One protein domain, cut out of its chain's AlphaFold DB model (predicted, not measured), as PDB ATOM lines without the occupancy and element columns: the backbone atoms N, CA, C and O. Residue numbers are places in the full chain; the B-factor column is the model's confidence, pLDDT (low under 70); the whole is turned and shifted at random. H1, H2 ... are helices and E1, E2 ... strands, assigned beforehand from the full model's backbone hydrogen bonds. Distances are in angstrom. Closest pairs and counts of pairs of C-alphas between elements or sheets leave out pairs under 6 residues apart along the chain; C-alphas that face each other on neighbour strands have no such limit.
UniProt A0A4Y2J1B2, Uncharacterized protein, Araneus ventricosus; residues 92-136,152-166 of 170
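This is residues 92 to 136 and 152 to 166 of the 170 residues of an uncharacterized protein of Araneus ventricosus (UniProt A0A4Y2J1B2). With little regular structure, this is one long hairpin of two strands, E1 and E2, prolonged at one end by the loop of residues 107 to 120, while residues 159 to 166, ending in short helix H1, stick out. The printed part has 60 residues, 22 in named elements, mostly strand, in the order E1, E2, H1; the two-stranded sheet is antiparallel. It is only just extended, close to loose, with a radius of gyration of the C-alphas of 15.8 A and spans of 46 by 36 by 21 A.

Find C-alpha 98 at (154.522, 162.148, 201.912); from there E1, residues 98 to 106, runs 24.1 A. E2, residues 121 to 129, runs 25.9 A. H1, residues 163 to 166, ends at C-alpha 166, (148.522, 159.540, 217.498).

Look at N 102 and O 125, 2.8 A apart, within hydrogen-bond range across the hairpin; E1 and E2 are antiparallel at 157 degrees. H1 is apart from E1 and too short for an O i to N i+4 pair.

The E1 to E2 link is long. Residues 137 to 151 are cut out, leaving 24.3 A between C-alphas 136 and 152. pLDDT is under 70 at residues 92 to 95, 107 to 120 and 161 to 166.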
ATOM      1  N   LEU A  92     168.129 166.557 202.029       66.81
ATOM      2  CA  LEU A  92     166.970 166.762 201.162       66.81
ATOM      3  C   LEU A  92     165.722 166.385 201.964       66.81
ATOM      4  O   LEU A  92     165.348 165.216 202.010       66.81
ATOM      5  N   GLN A  93     165.108 167.357 202.638       66.38
ATOM      6  CA  GLN A  93     163.765 167.178 203.190       66.38
ATOM      7  C   GLN A  93     162.761 167.884 202.277       66.38
ATOM      8  O   GLN A  93     162.689 169.114 202.294       66.38
ATOM      9  N   PRO A  94     162.032 167.143 201.425       66.94
ATOM     10  CA  PRO A  94     161.010 167.743 200.584       66.94
ATOM     11  C   PRO A  94     159.812 168.172 201.442       66.94
ATOM     12  O   PRO A  94     159.203 167.372 202.151       66.94
ATOM     13  N   THR A  95     159.471 169.454 201.379       69.19
ATOM     14  CA  THR A  95     158.317 170.032 202.074       69.19
ATOM     15  C   THR A  95     157.027 169.756 201.305       69.19
ATOM     16  O   THR A  95     156.990 169.956 200.094       69.19
ATOM     17  N   GLY A  96     155.956 169.354 202.001       74.62
ATOM     18  CA  GLY A  96     154.623 169.179 201.399       74.62
ATOM     19  C   GLY A  96     154.418 167.856 200.653       74.62
ATOM     20  O   GLY A  96     153.577 167.775 199.762       74.62
ATOM     21  N   THR A  97     155.197 166.824 200.986       79.38
ATOM     22  CA  THR A  97     155.185 165.528 200.290       79.38
ATOM     23  C   THR A  97     155.176 164.402 201.314       79.38
ATOM     24  O   THR A  97     155.760 164.550 202.391       79.38
ATOM     25  N   PHE A  98     154.513 163.289 201.007       82.56
ATOM     26  CA  PHE A  98     154.522 162.148 201.912       82.56
ATOM     27  C   PHE A  98     155.928 161.541 201.938       82.56
ATOM     28  O   PHE A  98     156.460 161.147 200.899       82.56
ATOM     29  N   CYS A  99     156.523 161.483 203.128       81.62
ATOM     30  CA  CYS A  99     157.848 160.923 203.362       81.62
ATOM     31  C   CYS A  99     157.760 159.834 204.429       81.62
ATOM     32  O   CYS A  99     157.236 160.074 205.515       81.62
ATOM     33  N   GLN A 100     158.312 158.661 204.140       84.12
ATOM     34  CA  GLN A 100     158.433 157.562 205.089       84.12
ATOM     35  C   GLN A 100     159.910 157.235 205.305       84.12
ATOM     36  O   GLN A 100     160.599 156.808 204.382       84.12
ATOM     37  N   ASN A 101     160.388 157.395 206.538       84.50
ATOM     38  CA  ASN A 101     161.746 157.016 206.913       84.50
ATOM     39  C   ASN A 101     161.765 155.560 207.380       84.50
ATOM     40  O   ASN A 101     161.234 155.236 208.439       84.50
ATOM     41  N   ASN A 102     162.394 154.695 206.591       85.25
ATOM     42  CA  ASN A 102     162.615 153.295 206.924       85.25
ATOM     43  C   ASN A 102     164.045 153.114 207.413       85.25
ATOM     44  O   ASN A 102     164.978 153.622 206.795       85.25
ATOM     45  N   PHE A 103     164.225 152.375 208.497       85.56
ATOM     46  CA  PHE A 103     165.538 152.125 209.072       85.56
ATOM     47  C   PHE A 103     165.813 150.631 209.083       85.56
ATOM     48  O   PHE A 103     164.983 149.855 209.548       85.56
ATOM     49  N   ASP A 104     166.975 150.250 208.567       85.44
ATOM     50  CA  ASP A 104     167.445 148.866 208.540       85.44
ATOM     51  C   ASP A 104     168.918 148.808 208.967       85.44
ATOM     52  O   ASP A 104     169.586 149.840 209.092       85.44
ATOM     53  N   ASN A 105     169.445 147.616 209.212       81.44
ATOM     54  CA  ASN A 105     170.854 147.419 209.498       81.44
ATOM     55  C   ASN A 105     171.731 147.907 208.330       81.44
ATOM     56  O   ASN A 105     171.429 147.715 207.154       81.44
ATOM     57  N   ALA A 106     172.842 148.560 208.652       73.94
ATOM     58  CA  ALA A 106     173.853 148.948 207.684       73.94
ATOM     59  C   ALA A 106     175.005 147.942 207.747       73.94
ATOM     60  O   ALA A 106     175.841 148.013 208.641       73.94
ATOM     61  N   ASP A 107     175.121 147.074 206.744       67.38
ATOM     62  CA  ASP A 107     176.158 146.025 206.709       67.38
ATOM     63  C   ASP A 107     177.595 146.560 206.516       67.38
ATOM     64  O   ASP A 107     178.563 145.798 206.456       67.38
ATOM     65  N   PHE A 108     177.770 147.884 206.433       64.62
ATOM     66  CA  PHE A 108     179.082 148.531 206.447       64.62
ATOM     67  C   PHE A 108     179.621 148.620 207.874       64.62
ATOM     68  O   PHE A 108     179.698 149.697 208.472       64.62
ATOM     69  N   ASN A 109     180.027 147.469 208.392       64.50
ATOM     70  CA  ASN A 109     180.764 147.380 209.635       64.50
ATOM     71  C   ASN A 109     182.212 147.809 209.378       64.50
ATOM     72  O   ASN A 109     182.895 147.284 208.498       64.50
ATOM     73  N   VAL A 110     182.672 148.817 210.111       57.75
ATOM     74  CA  VAL A 110     184.086 149.194 210.116       57.75
ATOM     75  C   VAL A 110     184.820 148.185 211.005       57.75
ATOM     76  O   VAL A 110     184.298 147.822 212.052       57.75
ATOM     77  N   ALA A 111     186.023 147.759 210.602       55.56
ATOM     78  CA  ALA A 111     186.878 146.830 211.357       55.56
ATOM     79  C   ALA A 111     186.387 145.365 211.448       55.56
ATOM     80  O   ALA A 111     186.719 144.652 212.387       55.56
ATOM     81  N   THR A 112     185.681 144.862 210.434       53.94
ATOM     82  CA  THR A 112     185.246 143.449 210.318       53.94
ATOM     83  C   THR A 112     186.365 142.482 209.897       53.94
ATOM     84  O   THR A 112     186.121 141.535 209.154       53.94
ATOM     85  N   LEU A 113     187.618 142.726 210.289       51.47
ATOM     86  CA  LEU A 113     188.716 141.808 209.947       51.47
ATOM     87  C   LEU A 113     188.601 140.478 210.713       51.47
ATOM     88  O   LEU A 113     188.971 139.440 210.173       51.47
ATOM     89  N   ASP A 114     188.040 140.515 211.920       58.62
ATOM     90  CA  ASP A 114     187.869 139.391 212.852       58.62
ATOM     91  C   ASP A 114     186.442 139.281 213.439       58.62
ATOM     92  O   ASP A 114     186.119 138.295 214.094       58.62
ATOM     93  N   GLY A 115     185.572 140.271 213.193       58.66
ATOM     94  CA  GLY A 115     184.171 140.281 213.644       58.66
ATOM     95  C   GLY A 115     183.962 140.675 215.113       58.66
ATOM     96  O   GLY A 115     182.820 140.733 215.567       58.66
ATOM     97  N   LEU A 116     185.033 140.994 215.849       56.69
ATOM     98  CA  LEU A 116     184.996 141.223 217.301       56.69
ATOM     99  C   LEU A 116     184.812 142.696 217.716       56.69
ATOM    100  O   LEU A 116     184.579 142.963 218.889       56.69
ATOM    101  N   ASN A 117     184.849 143.652 216.780       55.66
ATOM    102  CA  ASN A 117     184.633 145.090 217.039       55.66
ATOM    103  C   ASN A 117     183.635 145.721 216.059       55.66
ATOM    104  O   ASN A 117     183.787 146.850 215.590       55.66
ATOM    105  N   THR A 118     182.608 144.952 215.723       59.59
ATOM    106  CA  THR A 118     181.555 145.349 214.796       59.59
ATOM    107  C   THR A 118     180.726 146.476 215.422       59.59
ATOM    108  O   THR A 118     179.978 146.233 216.363       59.59
ATOM    109  N   PHE A 119     180.860 147.716 214.939       66.06
ATOM    110  CA  PHE A 119     179.972 148.815 215.343       66.06
ATOM    111  C   PHE A 119     178.627 148.669 214.612       66.06
ATOM    112  O   PHE A 119     178.598 148.909 213.399       66.06
ATOM    113  N   PRO A 120     177.526 148.302 215.300       66.88
ATOM    114  CA  PRO A 120     176.228 148.175 214.654       66.88
ATOM    115  C   PRO A 120     175.762 149.563 214.218       66.88
ATOM    116  O   PRO A 120     175.543 150.459 215.034       66.88
ATOM    117  N   ARG A 121     175.636 149.762 212.907       72.00
ATOM    118  CA  ARG A 121     175.117 150.999 212.326       72.00
ATOM    119  C   ARG A 121     173.744 150.714 211.742       72.00
ATOM    120  O   ARG A 121     173.578 149.755 211.009       72.00
ATOM    121  N   MET A 122     172.788 151.594 212.002       79.25
ATOM    122  CA  MET A 122     171.487 151.576 211.339       79.25
ATOM    123  C   MET A 122     171.497 152.584 210.185       79.25
ATOM    124  O   MET A 122     171.998 153.703 210.330       79.25
ATOM    125  N   ARG A 123     170.984 152.198 209.017       80.38
ATOM    126  CA  ARG A 123     170.828 153.068 207.852       80.38
ATOM    127  C   ARG A 123     169.364 153.453 207.699       80.38
ATOM    128  O   ARG A 123     168.518 152.598 207.475       80.38
ATOM    129  N   GLY A 124     169.103 154.755 207.746       81.81
ATOM    130  CA  GLY A 124     167.827 155.325 207.330       81.81
ATOM    131  C   GLY A 124     167.758 155.502 205.812       81.81
ATOM    132  O   GLY A 124     168.719 155.951 205.182       81.81
ATOM    133  N   VAL A 125     166.613 155.175 205.228       82.81
ATOM    134  CA  VAL A 125     166.219 155.481 203.855       82.81
ATOM    135  C   VAL A 125     164.923 156.276 203.922       82.81
ATOM    136  O   VAL A 125     163.945 155.815 204.502       82.81
ATOM    137  N   ASN A 126     164.917 157.466 203.326       82.62
ATOM    138  CA  ASN A 126     163.705 158.264 203.187       82.62
ATOM    139  C   ASN A 126     163.015 157.927 201.856       82.62
ATOM    140  O   ASN A 126     163.594 158.131 200.786       82.62
ATOM    141  N   CYS A 127     161.794 157.412 201.929       84.56
ATOM    142  CA  CYS A 127     160.931 157.109 200.796       84.56
ATOM    143  C   CYS A 127     159.977 158.286 200.552       84.56
ATOM    144  O   CYS A 127     159.152 158.587 201.408       84.56
ATOM    145  N   ILE A 128     160.068 158.927 199.383       83.25
ATOM    146  CA  ILE A 128     159.262 160.105 199.015       83.25
ATOM    147  C   ILE A 128     158.177 159.690 198.014       83.25
ATOM    148  O   ILE A 128     158.486 159.058 197.002       83.25
ATOM    149  N   ILE A 129     156.918 160.055 198.278       83.06
ATOM    150  CA  ILE A 129     155.753 159.728 197.439       83.06
ATOM    151  C   ILE A 129     154.890 160.990 197.220       83.06
ATOM    152  O   ILE A 129     154.611 161.710 198.184       83.06
ATOM    153  N   PRO A 130     154.393 161.251 195.992       83.81
ATOM    154  CA  PRO A 130     154.695 160.582 194.714       83.81
ATOM    155  C   PRO A 130     156.081 160.939 194.143       83.81
ATOM    156  O   PRO A 130     156.673 161.954 194.502       83.81
ATOM    157  N   PHE A 131     156.584 160.125 193.202       77.56
ATOM    158  CA  PHE A 131     157.923 160.290 192.607       77.56
ATOM    159  C   PHE A 131     158.165 161.677 191.985       77.56
ATOM    160  O   PHE A 131     159.282 162.180 192.026       77.56
ATOM    161  N   CYS A 132     157.129 162.318 191.436       76.44
ATOM    162  CA  CYS A 132     157.232 163.645 190.817       76.44
ATOM    163  C   CYS A 132     157.711 164.747 191.776       76.44
ATOM    164  O   CYS A 132     158.147 165.800 191.318       76.44
ATOM    165  N   ASN A 133     157.682 164.490 193.084       73.81
ATOM    166  CA  ASN A 133     158.156 165.408 194.106       73.81
ATOM    167  C   ASN A 133     159.620 165.177 194.518       73.81
ATOM    168  O   ASN A 133     160.121 165.861 195.415       73.81
ATOM    169  N   LEU A 134     160.322 164.220 193.899       73.00
ATOM    170  CA  LEU A 134     161.750 164.049 194.133       73.00
ATOM    171  C   LEU A 134     162.519 165.251 193.566       73.00
ATOM    172  O   LEU A 134     162.411 165.548 192.374       73.00
ATOM    173  N   PRO A 135     163.343 165.925 194.387       70.31
ATOM    174  CA  PRO A 135     164.233 166.951 193.875       70.31
ATOM    175  C   PRO A 135     165.209 166.326 192.862       70.31
ATOM    176  O   PRO A 135     165.666 165.197 193.071       70.31
ATOM    177  N   PRO A 136     165.566 167.035 191.773       73.06
ATOM    178  CA  PRO A 136     166.517 166.522 190.793       73.06
ATOM    179  C   PRO A 136     167.855 166.188 191.461       73.06
ATOM    180  O   PRO A 136     168.209 166.778 192.485       73.06
ATOM    181  N   VAL A 152     177.415 167.917 213.630       83.56
ATOM    182  CA  VAL A 152     177.011 166.835 212.719       83.56
ATOM    183  C   VAL A 152     175.918 165.983 213.358       83.56
ATOM    184  O   VAL A 152     174.978 165.603 212.674       83.56
ATOM    185  N   GLY A 153     175.999 165.740 214.670       81.25
ATOM    186  CA  GLY A 153     175.013 164.961 215.420       81.25
ATOM    187  C   GLY A 153     173.619 165.588 215.468       81.25
ATOM    188  O   GLY A 153     172.647 164.868 215.643       81.25
ATOM    189  N   THR A 154     173.504 166.904 215.271       82.06
ATOM    190  CA  THR A 154     172.206 167.590 215.172       82.06
ATOM    191  C   THR A 154     171.594 167.541 213.769       82.06
ATOM    192  O   THR A 154     170.443 167.926 213.589       82.06
ATOM    193  N   VAL A 155     172.343 167.102 212.751       80.25
ATOM    194  CA  VAL A 155     171.844 167.024 211.370       80.25
ATOM    195  C   VAL A 155     171.041 165.745 211.176       80.25
ATOM    196  O   VAL A 155     171.517 164.656 211.484       80.25
ATOM    197  N   GLY A 156     169.844 165.868 210.597       71.06
ATOM    198  CA  GLY A 156     169.023 164.709 210.240       71.06
ATOM    199  C   GLY A 156     168.438 163.963 211.442       71.06
ATOM    200  O   GLY A 156     168.046 162.807 211.293       71.06
ATOM    201  N   VAL A 157     168.375 164.609 212.611       76.44
ATOM    202  CA  VAL A 157     167.641 164.092 213.771       76.44
ATOM    203  C   VAL A 157     166.156 164.066 213.423       76.44
ATOM    204  O   VAL A 157     165.593 165.068 212.986       76.44
ATOM    205  N   LEU A 158     165.542 162.901 213.596       74.62
ATOM    206  CA  LEU A 158     164.112 162.697 213.413       74.62
ATOM    207  C   LEU A 158     163.495 162.478 214.789       74.62
ATOM    208  O   LEU A 158     163.938 161.603 215.534       74.62
ATOM    209  N   GLU A 159     162.496 163.287 215.130       75.12
ATOM    210  CA  GLU A 159     161.746 163.099 216.367       75.12
ATOM    211  C   GLU A 159     160.936 161.802 216.282       75.12
ATOM    212  O   GLU A 159     160.187 161.569 215.329       75.12
ATOM    213  N   LEU A 160     161.112 160.935 217.280       71.25
ATOM    214  CA  LEU A 160     160.321 159.721 217.414       71.25
ATOM    215  C   LEU A 160     158.951 160.094 217.973       71.25
ATOM    216  O   LEU A 160     158.817 160.435 219.146       71.25
ATOM    217  N   LEU A 161     157.926 159.987 217.135       67.00
ATOM    218  CA  LEU A 161     156.543 160.054 217.585       67.00
ATOM    219  C   LEU A 161     156.137 158.659 218.073       67.00
ATOM    220  O   LEU A 161     155.978 157.737 217.272       67.00
ATOM    221  N   SER A 162     156.003 158.483 219.389       60.72
ATOM    222  CA  SER A 162     155.438 157.254 219.946       60.72
ATOM    223  C   SER A 162     153.943 157.178 219.617       60.72
ATOM    224  O   SER A 162     153.224 158.181 219.630       60.72
ATOM    225  N   SER A 163     153.458 155.973 219.303       57.03
ATOM    226  CA  SER A 163     152.074 155.750 218.856       57.03
ATOM    227  C   SER A 163     151.012 156.174 219.882       57.03
ATOM    228  O   SER A 163     149.860 156.400 219.510       57.03
ATOM    229  N   GLU A 164     151.393 156.355 221.149       53.69
ATOM    230  CA  GLU A 164     150.521 156.840 222.224       53.69
ATOM    231  C   GLU A 164     149.985 158.261 221.974       53.69
ATOM    232  O   GLU A 164     148.892 158.591 222.433       53.69
ATOM    233  N   TYR A 165     150.675 159.080 221.170       48.78
ATOM    234  CA  TYR A 165     150.249 160.448 220.844       48.78
ATOM    235  C   TYR A 165     149.391 160.565 219.575       48.78
ATOM    236  O   TYR A 165     148.761 161.598 219.356       48.78
ATOM    237  N   VAL A 166     149.285 159.508 218.763       50.16
ATOM    238  CA  VAL A 166     148.522 159.540 217.498       50.16
ATOM    239  C   VAL A 166     147.002 159.499 217.738       50.16
ATOM    240  O   VAL A 166     146.225 159.930 216.892       50.16
TER     241      VAL A 166